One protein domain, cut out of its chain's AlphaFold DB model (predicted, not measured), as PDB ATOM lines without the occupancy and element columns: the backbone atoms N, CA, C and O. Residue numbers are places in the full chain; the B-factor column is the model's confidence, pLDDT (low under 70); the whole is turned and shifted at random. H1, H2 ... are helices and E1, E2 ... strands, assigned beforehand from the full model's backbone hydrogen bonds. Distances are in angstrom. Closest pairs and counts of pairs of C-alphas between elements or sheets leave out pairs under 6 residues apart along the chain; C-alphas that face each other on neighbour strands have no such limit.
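Overview. This is residues 5 to 73 of the 74 residues of an uncharacterized protein of Bacillus thuringiensis (strain Al Hakam) (UniProt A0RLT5). One helix, H1, covers one face of a small sheet built round the long strand E4, and from this head a long loop arm runs out, residues 48 to 53 sticking out free. The 69 printed residues hold E1, H1, E2, E3, E4 in order; the branched sheet is antiparallel, the class mixed, with under half of the residues in named elements. It is extended, radius of gyration of the C-alphas 18.6 A, spans 62 by 17 by 14 A.

Arrangement. Start at E1, residues 5 to 9, antiparallel to E4, residues 64 to 72; N 5 and O 70 are 2.8 A apart, within hydrogen-bond range. H1, residues 12 to 24, with every O i to N i+4 pair within range, is on the sheet over E1 and E4, height 8.6 A; its closest C-alphas to E4 are Met 12 and Tyr 66, 6.5 A. On the other side of E4 from E1, find E2, residues 27 to 29, with N 28 and O 71 at 2.8 A, and E3, residues 34 to 37, in a hairpin with E4, N 36 and O 65 at 2.7 A.

Along the chain. Find C-alpha 5 at (137.105, 118.866, 130.192); H1 runs 18.2 A, and E4 26.3 A to C-alpha 72 at (130.629, 113.978, 128.161).

Size, cuts and confidence. The printed part has no cut; the E3 to E4 link is long, and residues 38 to 64 have pLDDT under 70.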
ATOM      1  N   VAL A   5     135.693 118.928 130.571       91.94
ATOM      2  CA  VAL A   5     137.105 118.866 130.192       91.94
ATOM      3  C   VAL A   5     137.481 120.155 129.457       91.94
ATOM      4  O   VAL A   5     136.830 120.500 128.463       91.94
ATOM      5  N   PRO A   6     138.524 120.874 129.910       94.38
ATOM      6  CA  PRO A   6     139.061 122.008 129.178       94.38
ATOM      7  C   PRO A   6     139.956 121.524 128.031       94.38
ATOM      8  O   PRO A   6     140.893 120.750 128.233       94.38
ATOM      9  N   VAL A   7     139.709 122.022 126.821       93.19
ATOM     10  CA  VAL A   7     140.548 121.772 125.642       93.19
ATOM     11  C   VAL A   7     141.297 123.056 125.317       93.19
ATOM     12  O   VAL A   7     140.675 124.096 125.131       93.19
ATOM     13  N   ARG A   8     142.634 122.993 125.270       91.75
ATOM     14  CA  ARG A   8     143.512 124.136 124.969       91.75
ATOM     15  C   ARG A   8     144.605 123.748 123.985       91.75
ATOM     16  O   ARG A   8     145.311 122.771 124.241       91.75
ATOM     17  N   ARG A   9     144.770 124.495 122.891       91.06
ATOM     18  CA  ARG A   9     145.792 124.224 121.860       91.06
ATOM     19  C   ARG A   9     146.404 125.500 121.295       91.06
ATOM     20  O   ARG A   9     145.753 126.537 121.285       91.06
ATOM     21  N   GLY A  10     147.652 125.410 120.836       86.06
ATOM     22  CA  GLY A  10     148.391 126.544 120.268       86.06
ATOM     23  C   GLY A  10     147.969 126.879 118.838       86.06
ATOM     24  O   GLY A  10     148.118 128.009 118.400       86.06
ATOM     25  N   SER A  11     147.381 125.926 118.115       86.62
ATOM     26  CA  SER A  11     146.873 126.152 116.762       86.62
ATOM     27  C   SER A  11     145.412 125.729 116.606       86.62
ATOM     28  O   SER A  11     144.927 124.811 117.274       86.62
ATOM     29  N   MET A  12     144.709 126.357 115.658       87.81
ATOM     30  CA  MET A  12     143.337 125.970 115.309       87.81
ATOM     31  C   MET A  12     143.287 124.527 114.782       87.81
ATOM     32  O   MET A  12     142.342 123.795 115.057       87.81
ATOM     33  N   LYS A  13     144.329 124.080 114.065       92.31
ATOM     34  CA  LYS A  13     144.421 122.712 113.530       92.31
ATOM     35  C   LYS A  13     144.449 121.661 114.641       92.31
ATOM     36  O   LYS A  13     143.715 120.673 114.580       92.31
ATOM     37  N   GLU A  14     145.278 121.869 115.661       91.56
ATOM     38  CA  GLU A  14     145.339 120.979 116.824       91.56
ATOM     39  C   GLU A  14     144.051 121.045 117.641       91.56
ATOM     40  O   GLU A  14     143.584 120.012 118.117       91.56
ATOM     41  N   MET A  15     143.464 122.241 117.778       94.75
ATOM     42  CA  MET A  15     142.191 122.437 118.468       94.75
ATOM     43  C   MET A  15     141.092 121.600 117.821       94.75
ATOM     44  O   MET A  15     140.478 120.777 118.491       94.75
ATOM     45  N   LEU A  16     140.910 121.746 116.504       95.56
ATOM     46  CA  LEU A  16     139.916 121.004 115.732       95.56
ATOM     47  C   LEU A  16     140.158 119.492 115.772       95.56
ATOM     48  O   LEU A  16     139.208 118.719 115.843       95.56
ATOM     49  N   THR A  17     141.417 119.054 115.755       96.88
ATOM     50  CA  THR A  17     141.748 117.628 115.903       96.88
ATOM     51  C   THR A  17     141.326 117.102 117.275       96.88
ATOM     52  O   THR A  17     140.696 116.049 117.360       96.88
ATOM     53  N   ALA A  18     141.635 117.843 118.342       95.69
ATOM     54  CA  ALA A  18     141.332 117.438 119.709       95.69
ATOM     55  C   ALA A  18     139.821 117.398 119.985       95.69
ATOM     56  O   ALA A  18     139.329 116.420 120.543       95.69
ATOM     57  N   VAL A  19     139.076 118.424 119.566       95.88
ATOM     58  CA  VAL A  19     137.618 118.461 119.764       95.88
ATOM     59  C   VAL A  19     136.903 117.394 118.938       95.88
ATOM     60  O   VAL A  19     136.008 116.754 119.464       95.88
ATOM     61  N   ARG A  20     137.348 117.100 117.706       96.31
ATOM     62  CA  ARG A  20     136.770 116.019 116.882       96.31
ATOM     63  C   ARG A  20     136.991 114.632 117.474       96.31
ATOM     64  O   ARG A  20     136.129 113.765 117.362       96.31
ATOM     65  N   ASP A  21     138.151 114.393 118.076       96.50
ATOM     66  CA  ASP A  21     138.407 113.148 118.803       96.50
ATOM     67  C   ASP A  21     137.492 113.026 120.035       96.50
ATOM     68  O   ASP A  21     136.941 111.958 120.290       96.50
ATOM     69  N   LEU A  22     137.243 114.130 120.743       94.69
ATOM     70  CA  LEU A  22     136.295 114.178 121.858       94.69
ATOM     71  C   LEU A  22     134.837 114.008 121.399       94.69
ATOM     72  O   LEU A  22     134.107 113.232 122.011       94.69
ATOM     73  N   GLU A  23     134.425 114.636 120.299       94.94
ATOM     74  CA  GLU A  23     133.113 114.441 119.666       94.94
ATOM     75  C   GLU A  23     132.873 112.957 119.354       94.94
ATOM     76  O   GLU A  23     131.852 112.395 119.751       94.94
ATOM     77  N   ARG A  24     133.851 112.270 118.742       95.50
ATOM     78  CA  ARG A  24     133.782 110.814 118.483       95.50
ATOM     79  C   ARG A  24     133.661 109.983 119.756       95.50
ATOM     80  O   ARG A  24     133.084 108.903 119.733       95.50
ATOM     81  N   ARG A  25     134.210 110.478 120.866       92.88
ATOM     82  CA  ARG A  25     134.098 109.863 122.193       92.88
ATOM     83  C   ARG A  25     132.819 110.280 122.917       92.88
ATOM     84  O   ARG A  25     132.712 109.971 124.099       92.88
ATOM     85  N   GLY A  26     131.871 110.962 122.275       94.25
ATOM     86  CA  GLY A  26     130.594 111.373 122.867       94.25
ATOM     87  C   GLY A  26     130.710 112.578 123.799       94.25
ATOM     88  O   GLY A  26     130.083 112.609 124.856       94.25
ATOM     89  N   TYR A  27     131.571 113.540 123.472       95.81
ATOM     90  CA  TYR A  27     131.621 114.832 124.154       95.81
ATOM     91  C   TYR A  27     130.968 115.916 123.299       95.81
ATOM     92  O   TYR A  27     131.062 115.888 122.077       95.81
ATOM     93  N   ASP A  28     130.377 116.905 123.959       95.31
ATOM     94  CA  ASP A  28     129.728 118.049 123.322       95.31
ATOM     95  C   ASP A  28     130.231 119.370 123.912       95.31
ATOM     96  O   ASP A  28     130.728 119.417 125.047       95.31
ATOM     97  N   TYR A  29     130.124 120.448 123.139       95.00
ATOM     98  CA  TYR A  29     130.592 121.771 123.528       95.00
ATOM     99  C   TYR A  29     129.720 122.350 124.638       95.00
ATOM    100  O   TYR A  29     128.511 122.513 124.520       95.00
ATOM    101  N   VAL A  30     130.376 122.744 125.723       94.44
ATOM    102  CA  VAL A  30     129.789 123.608 126.753       94.44
ATOM    103  C   VAL A  30     129.959 125.073 126.357       94.44
ATOM    104  O   VAL A  30     129.110 125.908 126.651       94.44
ATOM    105  N   THR A  31     131.073 125.397 125.696       93.88
ATOM    106  CA  THR A  31     131.384 126.747 125.217       93.88
ATOM    107  C   THR A  31     131.956 126.694 123.801       93.88
ATOM    108  O   THR A  31     132.624 125.714 123.460       93.88
ATOM    109  N   PRO A  32     131.733 127.733 122.973       94.56
ATOM    110  CA  PRO A  32     132.358 127.818 121.658       94.56
ATOM    111  C   PRO A  32     133.882 127.936 121.781       94.56
ATOM    112  O   PRO A  32     134.394 128.428 122.789       94.56
ATOM    113  N   ILE A  33     134.604 127.532 120.732       94.38
ATOM    114  CA  ILE A  33     136.057 127.720 120.638       94.38
ATOM    115  C   ILE A  33     136.374 129.217 120.625       94.38
ATOM    116  O   ILE A  33     135.910 129.954 119.755       94.38
ATOM    117  N   LYS A  34     137.194 129.664 121.578       92.12
ATOM    118  CA  LYS A  34     137.639 131.056 121.705       92.12
ATOM    119  C   LYS A  34     139.130 131.166 121.436       92.12
ATOM    120  O   LYS A  34     139.910 130.343 121.910       92.12
ATOM    121  N   LYS A  35     139.528 132.213 120.712       88.88
ATOM    122  CA  LYS A  35     140.932 132.596 120.545       88.88
ATOM    123  C   LYS A  35     141.373 133.396 121.774       88.88
ATOM    124  O   LYS A  35     140.809 134.445 122.070       88.88
ATOM    125  N   VAL A  36     142.367 132.888 122.484       84.19
ATOM    126  CA  VAL A  36     142.968 133.479 123.677       84.19
ATOM    127  C   VAL A  36     144.347 133.994 123.311       84.19
ATOM    128  O   VAL A  36     145.252 133.224 123.003       84.19
ATOM    129  N   TYR A  37     144.519 135.308 123.362       72.38
ATOM    130  CA  TYR A  37     145.818 135.932 123.160       72.38
ATOM    131  C   TYR A  37     146.607 135.880 124.467       72.38
ATOM    132  O   TYR A  37     146.245 136.534 125.444       72.38
ATOM    133  N   ARG A  38     147.701 135.117 124.502       63.22
ATOM    134  CA  ARG A  38     148.688 135.233 125.574       63.22
ATOM    135  C   ARG A  38     149.540 136.464 125.311       63.22
ATOM    136  O   ARG A  38     150.388 136.491 124.425       63.22
ATOM    137  N   ALA A  39     149.331 137.508 126.098       55.62
ATOM    138  CA  ALA A  39     150.211 138.668 126.115       55.62
ATOM    139  C   ALA A  39     151.515 138.351 126.874       55.62
ATOM    140  O   ALA A  39     151.846 139.015 127.849       55.62
ATOM    141  N   GLU A  40     152.271 137.333 126.467       50.62
ATOM    142  CA  GLU A  40     153.600 137.109 127.046       50.62
ATOM    143  C   GLU A  40     154.584 138.057 126.388       50.62
ATOM    144  O   GLU A  40     155.108 137.714 125.351       50.62
ATOM    145  N   LYS A  41     154.841 139.251 126.932       46.28
ATOM    146  CA  LYS A  41     155.906 140.139 126.426       46.28
ATOM    147  C   LYS A  41     157.276 139.431 126.473       46.28
ATOM    148  O   LYS A  41     158.033 139.619 127.417       46.28
ATOM    149  N   THR A  42     157.618 138.640 125.457       46.88
ATOM    150  CA  THR A  42     158.980 138.144 125.268       46.88
ATOM    151  C   THR A  42     159.820 139.264 124.673       46.88
ATOM    152  O   THR A  42     159.716 139.590 123.493       46.88
ATOM    153  N   PHE A  43     160.623 139.894 125.529       46.00
ATOM    154  CA  PHE A  43     161.758 140.706 125.114       46.00
ATOM    155  C   PHE A  43     162.939 139.752 124.929       46.00
ATOM    156  O   PHE A  43     163.542 139.327 125.911       46.00
ATOM    157  N   TYR A  44     163.251 139.382 123.687       48.56
ATOM    158  CA  TYR A  44     164.532 138.746 123.392       48.56
ATOM    159  C   TYR A  44     165.560 139.836 123.122       48.56
ATOM    160  O   TYR A  44     165.411 140.655 122.216       48.56
ATOM    161  N   ASN A  45     166.576 139.863 123.976       47.22
ATOM    162  CA  ASN A  45     167.706 140.763 123.871       47.22
ATOM    163  C   ASN A  45     168.715 140.111 122.917       47.22
ATOM    164  O   ASN A  45     169.501 139.260 123.331       47.22
ATOM    165  N   ASP A  46     168.648 140.444 121.628       46.59
ATOM    166  CA  ASP A  46     169.656 140.005 120.662       46.59
ATOM    167  C   ASP A  46     170.870 140.929 120.781       46.59
ATOM    168  O   ASP A  46     170.999 141.953 120.109       46.59
ATOM    169  N   GLY A  47     171.721 140.618 121.753       42.94
ATOM    170  CA  GLY A  47     172.942 141.357 122.003       42.94
ATOM    171  C   GLY A  47     174.062 140.413 122.396       42.94
ATOM    172  O   GLY A  47     174.216 140.080 123.569       42.94
ATOM    173  N   LYS A  48     174.934 140.062 121.443       47.56
ATOM    174  CA  LYS A  48     176.340 139.895 121.820       47.56
ATOM    175  C   LYS A  48     176.805 141.268 122.292       47.56
ATOM    176  O   LYS A  48     176.779 142.226 121.523       47.56
ATOM    177  N   PHE A  49     177.193 141.368 123.560       51.50
ATOM    178  CA  PHE A  49     177.856 142.553 124.096       51.50
ATOM    179  C   PHE A  49     178.961 142.994 123.125       51.50
ATOM    180  O   PHE A  49     179.932 142.257 122.942       51.50
ATOM    181  N   LYS A  50     178.778 144.194 122.552       44.69
ATOM    182  CA  LYS A  50     179.688 145.043 121.752       44.69
ATOM    183  C   LYS A  50     179.178 145.342 120.335       44.69
ATOM    184  O   LYS A  50     179.462 144.619 119.389       44.69
ATOM    185  N   GLY A  51     178.594 146.536 120.197       45.41
ATOM    186  CA  GLY A  51     178.761 147.365 119.000       45.41
ATOM    187  C   GLY A  51     177.484 147.716 118.237       45.41
ATOM    188  O   GLY A  51     177.044 146.945 117.398       45.41
ATOM    189  N   LYS A  52     177.009 148.951 118.453       50.12
ATOM    190  CA  LYS A  52     176.072 149.744 117.628       50.12
ATOM    191  C   LYS A  52     174.689 149.122 117.382       50.12
ATOM    192  O   LYS A  52     174.470 148.350 116.452       50.12
ATOM    193  N   ASP A  53     173.754 149.593 118.201       51.00
ATOM    194  CA  ASP A  53     172.331 149.270 118.265       51.00
ATOM    195  C   ASP A  53     171.622 149.225 116.905       51.00
ATOM    196  O   ASP A  53     171.409 150.243 116.243       51.00
ATOM    197  N   LYS A  54     171.178 148.025 116.524       44.78
ATOM    198  CA  LYS A  54     170.086 147.824 115.568       44.78
ATOM    199  C   LYS A  54     169.189 146.710 116.087       44.78
ATOM    200  O   LYS A  54     169.404 145.540 115.785       44.78
ATOM    201  N   ILE A  55     168.168 147.083 116.855       51.53
ATOM    202  CA  ILE A  55     167.080 146.175 117.223       51.53
ATOM    203  C   ILE A  55     166.332 145.831 115.926       51.53
ATOM    204  O   ILE A  55     165.672 146.689 115.340       51.53
ATOM    205  N   ARG A  56     166.473 144.595 115.434       49.19
ATOM    206  CA  ARG A  56     165.698 144.080 114.296       49.19
ATOM    207  C   ARG A  56     164.520 143.270 114.824       49.19
ATOM    208  O   ARG A  56     164.705 142.263 115.492       49.19
ATOM    209  N   PHE A  57     163.312 143.716 114.500       45.94
ATOM    210  CA  PHE A  57     162.078 142.982 114.760       45.94
ATOM    211  C   PHE A  57     162.005 141.750 113.840       45.94
ATOM    212  O   PHE A  57     161.907 141.903 112.624       45.94
ATOM    213  N   THR A  58     162.087 140.543 114.403       47.59
ATOM    214  CA  THR A  58     162.103 139.266 113.656       47.59
ATOM    215  C   THR A  58     160.748 138.556 113.574       47.59
ATOM    216  O   THR A  58     160.643 137.558 112.869       47.59
ATOM    217  N   GLY A  59     159.694 139.081 114.209       48.38
ATOM    218  CA  GLY A  59     158.320 138.603 114.022       48.38
ATOM    219  C   GLY A  59     157.484 138.531 115.303       48.38
ATOM    220  O   GLY A  59     157.994 138.663 116.413       48.38
ATOM    221  N   MET A  60     156.176 138.324 115.131       43.94
ATOM    222  CA  MET A  60     155.265 137.880 116.190       43.94
ATOM    223  C   MET A  60     155.170 136.354 116.112       43.94
ATOM    224  O   MET A  60     154.603 135.839 115.152       43.94
ATOM    225  N   GLU A  61     155.689 135.624 117.102       50.81
ATOM    226  CA  GLU A  61     155.222 134.251 117.318       50.81
ATOM    227  C   GLU A  61     153.728 134.309 117.640       50.81
ATOM    228  O   GLU A  61     153.288 135.169 118.411       50.81
ATOM    229  N   ASP A  62     152.941 133.435 117.019       50.38
ATOM    230  CA  ASP A  62     151.495 133.342 117.205       50.38
ATOM    231  C   ASP A  62     151.195 132.995 118.677       50.38
ATOM    232  O   ASP A  62     151.048 131.840 119.065       50.38
ATOM    233  N   ARG A  63     151.097 134.009 119.545       62.53
ATOM    234  CA  ARG A  63     150.732 133.831 120.962       62.53
ATOM    235  C   ARG A  63     149.235 133.586 121.147       62.53
ATOM    236  O   ARG A  63     148.686 133.806 122.226       62.53
ATOM    237  N   ALA A  64     148.539 133.205 120.086       69.56
ATOM    238  CA  ALA A  64     147.133 132.887 120.139       69.56
ATOM    239  C   ALA A  64     146.956 131.401 120.435       69.56
ATOM    240  O   ALA A  64     147.264 130.553 119.613       69.56
ATOM    241  N   SER A  65     146.424 131.088 121.607       82.69
ATOM    242  CA  SER A  65     145.889 129.762 121.899       82.69
ATOM    243  C   SER A  65     144.395 129.724 121.593       82.69
ATOM    244  O   SER A  65     143.737 130.755 121.514       82.69
ATOM    245  N   TYR A  66     143.839 128.533 121.445       91.44
ATOM    246  CA  TYR A  66     142.408 128.298 121.327       91.44
ATOM    247  C   TYR A  66     141.953 127.510 122.542       91.44
ATOM    248  O   TYR A  66     142.641 126.570 122.946       91.44
ATOM    249  N   GLU A  67     140.819 127.888 123.126       94.19
ATOM    250  CA  GLU A  67     140.232 127.157 124.242       94.19
ATOM    251  C   GLU A  67     138.730 126.930 124.083       94.19
ATOM    252  O   GLU A  67     138.015 127.770 123.539       94.19
ATOM    253  N   CYS A  68     138.253 125.790 124.575       95.25
ATOM    254  CA  CYS A  68     136.836 125.521 124.780       95.25
ATOM    255  C   CYS A  68     136.649 124.553 125.951       95.25
ATOM    256  O   CYS A  68     137.588 123.901 126.413       95.25
ATOM    257  N   TRP A  69     135.410 124.447 126.408       95.50
ATOM    258  CA  TRP A  69     134.984 123.451 127.384       95.50
ATOM    259  C   TRP A  69     134.077 122.449 126.702       95.50
ATOM    260  O   TRP A  69     133.164 122.847 125.976       95.50
ATOM    261  N   MET A  70     134.312 121.170 126.962       96.25
ATOM    262  CA  MET A  70     133.452 120.089 126.497       96.25
ATOM    263  C   MET A  70     132.977 119.253 127.679       96.25
ATOM    264  O   MET A  70     133.657 119.164 128.698       96.25
ATOM    265  N   LYS A  71     131.809 118.631 127.559       95.31
ATOM    266  CA  LYS A  71     131.252 117.714 128.557       95.31
ATOM    267  C   LYS A  71     130.927 116.386 127.898       95.31
ATOM    268  O   LYS A  71     130.512 116.365 126.744       95.31
ATOM    269  N   LYS A  72     131.076 115.289 128.633       93.50
ATOM    270  CA  LYS A  72     130.629 113.978 128.161       93.50
ATOM    271  C   LYS A  72     129.094 113.954 128.147       93.50
ATOM    272  O   LYS A  72     128.462 114.213 129.171       93.50
ATOM    273  N   VAL A  73     128.515 113.654 126.993       88.62
ATOM    274  CA  VAL A  73     127.086 113.401 126.791       88.62
ATOM    275  C   VAL A  73     126.958 111.922 126.443       88.62
ATOM    276  O   VAL A  73     127.113 111.567 125.288       88.62
TER     277      VAL A  73